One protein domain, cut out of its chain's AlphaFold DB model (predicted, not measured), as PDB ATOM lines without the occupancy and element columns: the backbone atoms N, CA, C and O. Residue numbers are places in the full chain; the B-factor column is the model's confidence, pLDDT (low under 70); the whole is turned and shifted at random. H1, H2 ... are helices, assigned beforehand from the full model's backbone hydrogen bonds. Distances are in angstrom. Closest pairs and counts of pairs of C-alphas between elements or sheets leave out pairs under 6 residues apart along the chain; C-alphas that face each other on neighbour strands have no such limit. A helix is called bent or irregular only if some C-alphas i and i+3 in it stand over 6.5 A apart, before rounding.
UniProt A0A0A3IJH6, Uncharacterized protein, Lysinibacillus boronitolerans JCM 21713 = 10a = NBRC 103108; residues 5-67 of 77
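This is residues 5 to 67 of the 77 residues of an uncharacterized protein of Lysinibacillus boronitolerans JCM 21713 = 10a = NBRC 103108 (UniProt A0A0A3IJH6). The model is a long helical hairpin of H1 and H2, with a short third helix, H3, turned across the far end of H2. H2 makes the length of the domain; H1 folds along it with a gap that widens toward residue 5, and H3 closes that wide end, bringing residue 67 near residue 6. The printed part has 63 residues with three named helices in the order H1, H2, H3 and no named strand, and its class is all helix. It is loose, with a radius of gyration of the C-alphas of 13.9 A, and spans 43 by 22 by 11 A, only just flat.

H2, residues 28 to 53, is the longest helix. It has a kink of 36 degrees near residue 44, and it is only just irregular, with C-alphas 46 and 49 at 6.7 A from each other. H1, residues 5 to 23, touches H2, and the closest C-alphas of the two, those of Ser 22 and Gly 31, are 4.6 A apart. H1 and H2 run opposite ways at a shallow tilt of 28 degrees and form a helical hairpin. H3, residues 58 to 67, touches H2 at the residues 49 to 53 of H2 alone; the closest C-alphas of this pair, those of Pro 50 and Phe 60, are 4.8 A apart. H2 and H3 run opposite ways at a steep tilt of 66 degrees. H1 and H3 are close but not clearly touching, with the C-alphas of Arg 6 and Leu 67 the closest at 5.7 A, and their lines are about perpendicular at 87 degrees. In H1 and H3 every O i to N i+4 pair is within hydrogen-bond range; in H2 it is 20 of 22.

H2 measures 35.4 A from its first to its last C-alpha, from C-alpha 28 at (-2.093, 19.457, 24.630) to C-alpha 53 at (30.014, 7.232, 16.096). H1 measures 27.0 A and begins with C-alpha 5 at (27.117, 13.359, 35.928). H3 measures 14.0 A and ends with C-alpha 67 at (30.893, 13.194, 28.641).

The two C-alphas farthest apart, those of Gly 27 and Lys 58, are 42.9 A apart, while the first and last printed C-alphas, those of Lys 5 and Leu 67, are 8.2 A apart. The printed part runs from residue 5 to residue 67 and has no cut. The links from H1 to H2 and from H2 to H3 are tight, with 4 residues in each. The mean pLDDT of the printed part is 90.8, and no printed residue is under 70.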
ATOM      1  N   LYS A   5      27.684  12.090  35.445       75.88
ATOM      2  CA  LYS A   5      27.117  13.359  35.928       75.88
ATOM      3  C   LYS A   5      26.780  14.315  34.777       75.88
ATOM      4  O   LYS A   5      25.728  14.940  34.796       75.88
ATOM      5  N   ARG A   6      27.644  14.404  33.759       83.88
ATOM      6  CA  ARG A   6      27.444  15.300  32.605       83.88
ATOM      7  C   ARG A   6      26.341  14.819  31.673       83.88
ATOM      8  O   ARG A   6      25.587  15.640  31.174       83.88
ATOM      9  N   ILE A   7      26.214  13.503  31.500       86.88
ATOM     10  CA  ILE A   7      25.125  12.909  30.722       86.88
ATOM     11  C   ILE A   7      23.788  13.248  31.378       86.88
ATOM     12  O   ILE A   7      22.900  13.724  30.690       86.88
ATOM     13  N   ILE A   8      23.678  13.110  32.705       87.44
ATOM     14  CA  ILE A   8      22.466  13.481  33.450       87.44
ATOM     15  C   ILE A   8      22.149  14.973  33.281       87.44
ATOM     16  O   ILE A   8      21.009  15.316  32.987       87.44
ATOM     17  N   ILE A   9      23.147  15.854  33.412       89.50
ATOM     18  CA  ILE A   9      22.959  17.305  33.229       89.50
ATOM     19  C   ILE A   9      22.454  17.623  31.817       89.50
ATOM     20  O   ILE A   9      21.500  18.377  31.663       89.50
ATOM     21  N   ILE A  10      23.059  17.030  30.787       91.12
ATOM     22  CA  ILE A  10      22.654  17.244  29.393       91.12
ATOM     23  C   ILE A  10      21.259  16.679  29.142       91.12
ATOM     24  O   ILE A  10      20.448  17.324  28.491       91.12
ATOM     25  N   HIS A  11      20.948  15.511  29.694       90.88
ATOM     26  CA  HIS A  11      19.629  14.906  29.574       90.88
ATOM     27  C   HIS A  11      18.544  15.794  30.193       90.88
ATOM     28  O   HIS A  11      17.505  16.033  29.581       90.88
ATOM     29  N   LEU A  12      18.827  16.354  31.369       93.31
ATOM     30  CA  LEU A  12      17.951  17.295  32.054       93.31
ATOM     31  C   LEU A  12      17.777  18.583  31.233       93.31
ATOM     32  O   LEU A  12      16.656  19.049  31.062       93.31
ATOM     33  N   LEU A  13      18.855  19.105  30.638       94.44
ATOM     34  CA  LEU A  13      18.803  20.265  29.741       94.44
ATOM     35  C   LEU A  13      17.927  20.004  28.504       94.44
ATOM     36  O   LEU A  13      17.126  20.855  28.116       94.44
ATOM     37  N   ILE A  14      18.053  18.817  27.905       95.12
ATOM     38  CA  ILE A  14      17.247  18.383  26.759       95.12
ATOM     39  C   ILE A  14      15.774  18.293  27.153       95.12
ATOM     40  O   ILE A  14      14.919  18.814  26.436       95.12
ATOM     41  N   MET A  15      15.472  17.688  28.304       94.94
ATOM     42  CA  MET A  15      14.111  17.591  28.827       94.94
ATOM     43  C   MET A  15      13.502  18.983  29.044       94.94
ATOM     44  O   MET A  15      12.429  19.259  28.511       94.94
ATOM     45  N   PHE A  16      14.202  19.882  29.745       95.31
ATOM     46  CA  PHE A  16      13.733  21.250  29.986       95.31
ATOM     47  C   PHE A  16      13.494  22.022  28.689       95.31
ATOM     48  O   PHE A  16      12.450  22.650  28.536       95.31
ATOM     49  N   SER A  17      14.423  21.935  27.736       93.31
ATOM     50  CA  SER A  17      14.294  22.612  26.439       93.31
ATOM     51  C   SER A  17      13.090  22.090  25.653       93.31
ATOM     52  O   SER A  17      12.329  22.867  25.081       93.31
ATOM     53  N   SER A  18      12.875  20.773  25.674       93.25
ATOM     54  CA  SER A  18      11.758  20.133  24.974       93.25
ATOM     55  C   SER A  18      10.412  20.523  25.588       93.25
ATOM     56  O   SER A  18       9.471  20.834  24.858       93.25
ATOM     57  N   ILE A  19      10.320  20.559  26.924       93.69
ATOM     58  CA  ILE A  19       9.122  21.023  27.641       93.69
ATOM     59  C   ILE A  19       8.858  22.493  27.321       93.69
ATOM     60  O   ILE A  19       7.729  22.855  27.006       93.69
ATOM     61  N   PHE A  20       9.896  23.329  27.361       93.69
ATOM     62  CA  PHE A  20       9.775  24.758  27.097       93.69
ATOM     63  C   PHE A  20       9.218  25.042  25.698       93.69
ATOM     64  O   PHE A  20       8.308  25.855  25.559       93.69
ATOM     65  N   ILE A  21       9.704  24.333  24.675       91.19
ATOM     66  CA  ILE A  21       9.195  24.451  23.301       91.19
ATOM     67  C   ILE A  21       7.751  23.946  23.211       91.19
ATOM     68  O   ILE A  21       6.891  24.613  22.640       91.19
ATOM     69  N   SER A  22       7.458  22.792  23.815       92.19
ATOM     70  CA  SER A  22       6.110  22.221  23.820       92.19
ATOM     71  C   SER A  22       5.078  23.128  24.487       92.19
ATOM     72  O   SER A  22       3.929  23.143  24.053       92.19
ATOM     73  N   PHE A  23       5.453  23.858  25.538       91.00
ATOM     74  CA  PHE A  23       4.528  24.699  26.301       91.00
ATOM     75  C   PHE A  23       4.062  25.935  25.519       91.00
ATOM     76  O   PHE A  23       3.022  26.513  25.825       91.00
ATOM     77  N   GLN A  24       4.806  26.333  24.484       91.62
ATOM     78  CA  GLN A  24       4.450  27.467  23.625       91.62
ATOM     79  C   GLN A  24       3.380  27.114  22.579       91.62
ATOM     80  O   GLN A  24       2.820  28.004  21.938       91.62
ATOM     81  N   ILE A  25       3.079  25.827  22.394       90.94
ATOM     82  CA  ILE A  25       2.137  25.348  21.384       90.94
ATOM     83  C   ILE A  25       0.724  25.282  21.968       90.94
ATOM     84  O   ILE A  25       0.489  24.706  23.029       90.94
ATOM     85  N   LYS A  26      -0.258  25.817  21.234       87.56
ATOM     86  CA  LYS A  26      -1.673  25.667  21.589       87.56
ATOM     87  C   LYS A  26      -2.155  24.256  21.246       87.56
ATOM     88  O   LYS A  26      -2.179  23.871  20.081       87.56
ATOM     89  N   GLY A  27      -2.588  23.518  22.266       89.44
ATOM     90  CA  GLY A  27      -3.169  22.180  22.140       89.44
ATOM     91  C   GLY A  27      -2.292  21.103  22.775       89.44
ATOM     92  O   GLY A  27      -1.186  20.844  22.314       89.44
ATOM     93  N   ILE A  28      -2.821  20.441  23.808       88.50
ATOM     94  CA  ILE A  28      -2.093  19.457  24.630       88.50
ATOM     95  C   ILE A  28      -1.515  18.300  23.806       88.50
ATOM     96  O   ILE A  28      -0.357  17.938  23.992       88.50
ATOM     97  N   TRP A  29      -2.282  17.759  22.858       91.38
ATOM     98  CA  TRP A  29      -1.843  16.633  22.029       91.38
ATOM     99  C   TRP A  29      -0.733  17.017  21.047       91.38
ATOM    100  O   TRP A  29       0.218  16.263  20.855       91.38
ATOM    101  N   ILE A  30      -0.830  18.211  20.460       91.75
ATOM    102  CA  ILE A  30       0.165  18.736  19.518       91.75
ATOM    103  C   ILE A  30       1.438  19.121  20.279       91.75
ATOM    104  O   ILE A  30       2.538  18.804  19.835       91.75
ATOM    105  N   GLY A  31       1.289  19.727  21.461       91.62
ATOM    106  CA  GLY A  31       2.389  19.984  22.386       91.62
ATOM    107  C   GLY A  31       3.127  18.695  22.745       91.62
ATOM    108  O   GLY A  31       4.333  18.618  22.541       91.62
ATOM    109  N   LEU A  32       2.412  17.647  23.166       94.00
ATOM    110  CA  LEU A  32       3.011  16.347  23.491       94.00
ATOM    111  C   LEU A  32       3.774  15.734  22.303       94.00
ATOM    112  O   LEU A  32       4.880  15.224  22.479       94.00
ATOM    113  N   LEU A  33       3.213  15.805  21.091       94.38
ATOM    114  CA  LEU A  33       3.884  15.331  19.880       94.38
ATOM    115  C   LEU A  33       5.192  16.099  19.632       94.38
ATOM    116  O   LEU A  33       6.230  15.494  19.366       94.38
ATOM    117  N   ILE A  34       5.152  17.427  19.755       93.75
ATOM    118  CA  ILE A  34       6.319  18.297  19.573       93.75
ATOM    119  C   ILE A  34       7.356  18.047  20.666       93.75
ATOM    120  O   ILE A  34       8.539  17.948  20.354       93.75
ATOM    121  N   PHE A  35       6.929  17.871  21.919       94.94
ATOM    122  CA  PHE A  35       7.801  17.472  23.019       94.94
ATOM    123  C   PHE A  35       8.574  16.202  22.657       94.94
ATOM    124  O   PHE A  35       9.800  16.205  22.724       94.94
ATOM    125  N   LEU A  36       7.878  15.143  22.226       94.56
ATOM    126  CA  LEU A  36       8.502  13.868  21.866       94.56
ATOM    127  C   LEU A  36       9.472  14.016  20.688       94.56
ATOM    128  O   LEU A  36      10.584  13.494  20.746       94.56
ATOM    129  N   LEU A  37       9.081  14.755  19.647       94.88
ATOM    130  CA  LEU A  37       9.911  15.006  18.464       94.88
ATOM    131  C   LEU A  37      11.195  15.762  18.805       94.88
ATOM    132  O   LEU A  37      12.287  15.358  18.398       94.88
ATOM    133  N   VAL A  38      11.070  16.852  19.559       94.88
ATOM    134  CA  VAL A  38      12.197  17.693  19.968       94.88
ATOM    135  C   VAL A  38      13.100  16.925  20.922       94.88
ATOM    136  O   VAL A  38      14.313  16.890  20.721       94.88
ATOM    137  N   TYR A  39      12.516  16.241  21.906       95.00
ATOM    138  CA  TYR A  39      13.255  15.434  22.864       95.00
ATOM    139  C   TYR A  39      14.056  14.331  22.176       95.00
ATOM    140  O   TYR A  39      15.259  14.221  22.402       95.00
ATOM    141  N   ALA A  40      13.422  13.552  21.294       94.44
ATOM    142  CA  ALA A  40      14.087  12.484  20.555       94.44
ATOM    143  C   ALA A  40      15.220  13.031  19.677       94.44
ATOM    144  O   ALA A  40      16.320  12.479  19.677       94.44
ATOM    145  N   SER A  41      14.976  14.144  18.981       94.44
ATOM    146  CA  SER A  41      15.954  14.770  18.087       94.44
ATOM    147  C   SER A  41      17.170  15.302  18.848       94.44
ATOM    148  O   SER A  41      18.308  15.019  18.479       94.44
ATOM    149  N   LEU A  42      16.949  16.027  19.948       94.81
ATOM    150  CA  LEU A  42      18.021  16.557  20.791       94.81
ATOM    151  C   LEU A  42      18.773  15.435  21.514       94.81
ATOM    152  O   LEU A  42      20.003  15.444  21.553       94.81
ATOM    153  N   PHE A  43      18.066  14.438  22.048       93.44
ATOM    154  CA  PHE A  43      18.694  13.276  22.674       93.44
ATOM    155  C   PHE A  43      19.580  12.521  21.687       93.44
ATOM    156  O   PHE A  43      20.734  12.200  21.993       93.44
ATOM    157  N   TRP A  44      19.074  12.292  20.479       92.88
ATOM    158  CA  TRP A  44      19.855  11.679  19.422       92.88
ATOM    159  C   TRP A  44      21.076  12.528  19.073       92.88
ATOM    160  O   TRP A  44      22.175  11.998  19.026       92.88
ATOM    161  N   LEU A  45      20.937  13.843  18.909       92.75
ATOM    162  CA  LEU A  45      22.040  14.711  18.496       92.75
ATOM    163  C   LEU A  45      23.156  14.814  19.545       92.75
ATOM    164  O   LEU A  45      24.335  14.718  19.206       92.75
ATOM    165  N   PHE A  46      22.800  14.973  20.819       90.81
ATOM    166  CA  PHE A  46      23.770  15.236  21.885       90.81
ATOM    167  C   PHE A  46      24.307  13.984  22.579       90.81
ATOM    168  O   PHE A  46      25.362  14.062  23.214       90.81
ATOM    169  N   ILE A  47      23.601  12.853  22.500       90.88
ATOM    170  CA  ILE A  47      23.973  11.608  23.192       90.88
ATOM    171  C   ILE A  47      24.032  10.439  22.205       90.88
ATOM    172  O   ILE A  47      25.063   9.771  22.131       90.88
ATOM    173  N   GLY A  48      22.976  10.216  21.417       90.31
ATOM    174  CA  GLY A  48      22.880   9.071  20.502       90.31
ATOM    175  C   GLY A  48      23.961   9.041  19.415       90.31
ATOM    176  O   GLY A  48      24.695   8.064  19.298       90.31
ATOM    177  N   LEU A  49      24.105  10.129  18.659       91.75
ATOM    178  CA  LEU A  49      25.090  10.320  17.594       91.75
ATOM    179  C   LEU A  49      26.519  10.167  18.131       91.75
ATOM    180  O   LEU A  49      27.264   9.334  17.612       91.75
ATOM    181  N   PRO A  50      26.913  10.885  19.199       90.00
ATOM    182  CA  PRO A  50      28.240  10.714  19.761       90.00
ATOM    183  C   PRO A  50      28.519   9.301  20.257       90.00
ATOM    184  O   PRO A  50      29.613   8.799  20.028       90.00
ATOM    185  N   TYR A  51      27.537   8.632  20.864       89.69
ATOM    186  CA  TYR A  51      27.674   7.238  21.276       89.69
ATOM    187  C   TYR A  51      27.844   6.284  20.084       89.69
ATOM    188  O   TYR A  51      28.725   5.425  20.101       89.69
ATOM    189  N   ALA A  52      27.032   6.445  19.037       91.50
ATOM    190  CA  ALA A  52      27.029   5.573  17.865       91.50
ATOM    191  C   ALA A  52      28.302   5.717  17.016       91.50
ATOM    192  O   ALA A  52      28.792   4.739  16.450       91.50
ATOM    193  N   PHE A  53      28.856   6.927  16.937       91.81
ATOM    194  CA  PHE A  53      30.014   7.232  16.096       91.81
ATOM    195  C   PHE A  53      31.326   7.390  16.872       91.81
ATOM    196  O   PHE A  53      32.351   7.681  16.251       91.81
ATOM    197  N   GLN A  54      31.339   7.146  18.188       87.62
ATOM    198  CA  GLN A  54      32.556   7.256  19.004       87.62
ATOM    199  C   GLN A  54      33.721   6.400  18.477       87.62
ATOM    200  O   GLN A  54      34.868   6.775  18.655       87.62
ATOM    201  N   THR A  55      33.452   5.271  17.812       87.44
ATOM    202  CA  THR A  55      34.491   4.379  17.259       87.44
ATOM    203  C   THR A  55      34.896   4.729  15.828       87.44
ATOM    204  O   THR A  55      35.915   4.246  15.344       87.44
ATOM    205  N   LYS A  56      34.104   5.556  15.136       87.69
ATOM    206  CA  LYS A  56      34.296   5.900  13.718       87.69
ATOM    207  C   LYS A  56      34.875   7.299  13.512       87.69
ATOM    208  O   LYS A  56      35.400   7.588  12.444       87.69
ATOM    209  N   SER A  57      34.775   8.177  14.509       89.94
ATOM    210  CA  SER A  57      35.242   9.561  14.420       89.94
ATOM    211  C   SER A  57      35.917  10.002  15.709       89.94
ATOM    212  O   SER A  57      35.306   9.983  16.777       89.94
ATOM    213  N   LYS A  58      37.147  10.515  15.589       86.50
ATOM    214  CA  LYS A  58      37.917  11.075  16.714       86.50
ATOM    215  C   LYS A  58      37.201  12.238  17.406       86.50
ATOM    216  O   LYS A  58      37.407  12.464  18.598       86.50
ATOM    217  N   PHE A  59      36.366  12.985  16.678       87.19
ATOM    218  CA  PHE A  59      35.560  14.060  17.259       87.19
ATOM    219  C   PHE A  59      34.521  13.495  18.234       87.19
ATOM    220  O   PHE A  59      34.482  13.899  19.397       87.19
ATOM    221  N   PHE A  60      33.734  12.515  17.783       88.81
ATOM    222  CA  PHE A  60      32.721  11.869  18.618       88.81
ATOM    223  C   PHE A  60      33.345  11.054  19.749       88.81
ATOM    224  O   PHE A  60      32.837  11.091  20.865       88.81
ATOM    225  N   GLU A  61      34.493  10.418  19.513       88.88
ATOM    226  CA  GLU A  61      35.279   9.751  20.552       88.88
ATOM    227  C   GLU A  61      35.679  10.721  21.672       88.88
ATOM    228  O   GLU A  61      35.493  10.443  22.858       88.88
ATOM    229  N   ARG A  62      36.218  11.894  21.312       86.88
ATOM    230  CA  ARG A  62      36.650  12.913  22.273       86.88
ATOM    231  C   ARG A  62      35.465  13.500  23.030       86.88
ATOM    232  O   ARG A  62      35.548  13.652  24.247       86.88
ATOM    233  N   TYR A  63      34.375  13.800  22.330       88.25
ATOM    234  CA  TYR A  63      33.152  14.299  22.948       88.25
ATOM    235  C   TYR A  63      32.557  13.268  23.919       88.25
ATOM    236  O   TYR A  63      32.284  13.594  25.073       88.25
ATOM    237  N   TRP A  64      32.448  12.001  23.510       88.56
ATOM    238  CA  TRP A  64      31.945  10.929  24.367       88.56
ATOM    239  C   TRP A  64      32.855  10.675  25.574       88.56
ATOM    240  O   TRP A  64      32.391  10.560  26.708       88.56
ATOM    241  N   ASN A  65      34.175  10.685  25.382       86.50
ATOM    242  CA  ASN A  65      35.126  10.604  26.488       86.50
ATOM    243  C   ASN A  65      35.035  11.819  27.427       86.50
ATOM    244  O   ASN A  65      35.206  11.667  28.634       86.50
ATOM    245  N   TRP A  66      34.750  13.023  26.928       86.44
ATOM    246  CA  TRP A  66      34.505  14.191  27.777       86.44
ATOM    247  C   TRP A  66      33.210  14.048  28.584       86.44
ATOM    248  O   TRP A  66      33.195  14.390  29.772       86.44
ATOM    249  N   LEU A  67      32.157  13.499  27.972       85.12
ATOM    250  CA  LEU A  67      30.893  13.194  28.641       85.12
ATOM    251  C   LEU A  67      31.075  12.184  29.771       85.12
ATOM    252  O   LEU A  67      30.620  12.430  30.887       85.12
TER     253      LEU A  67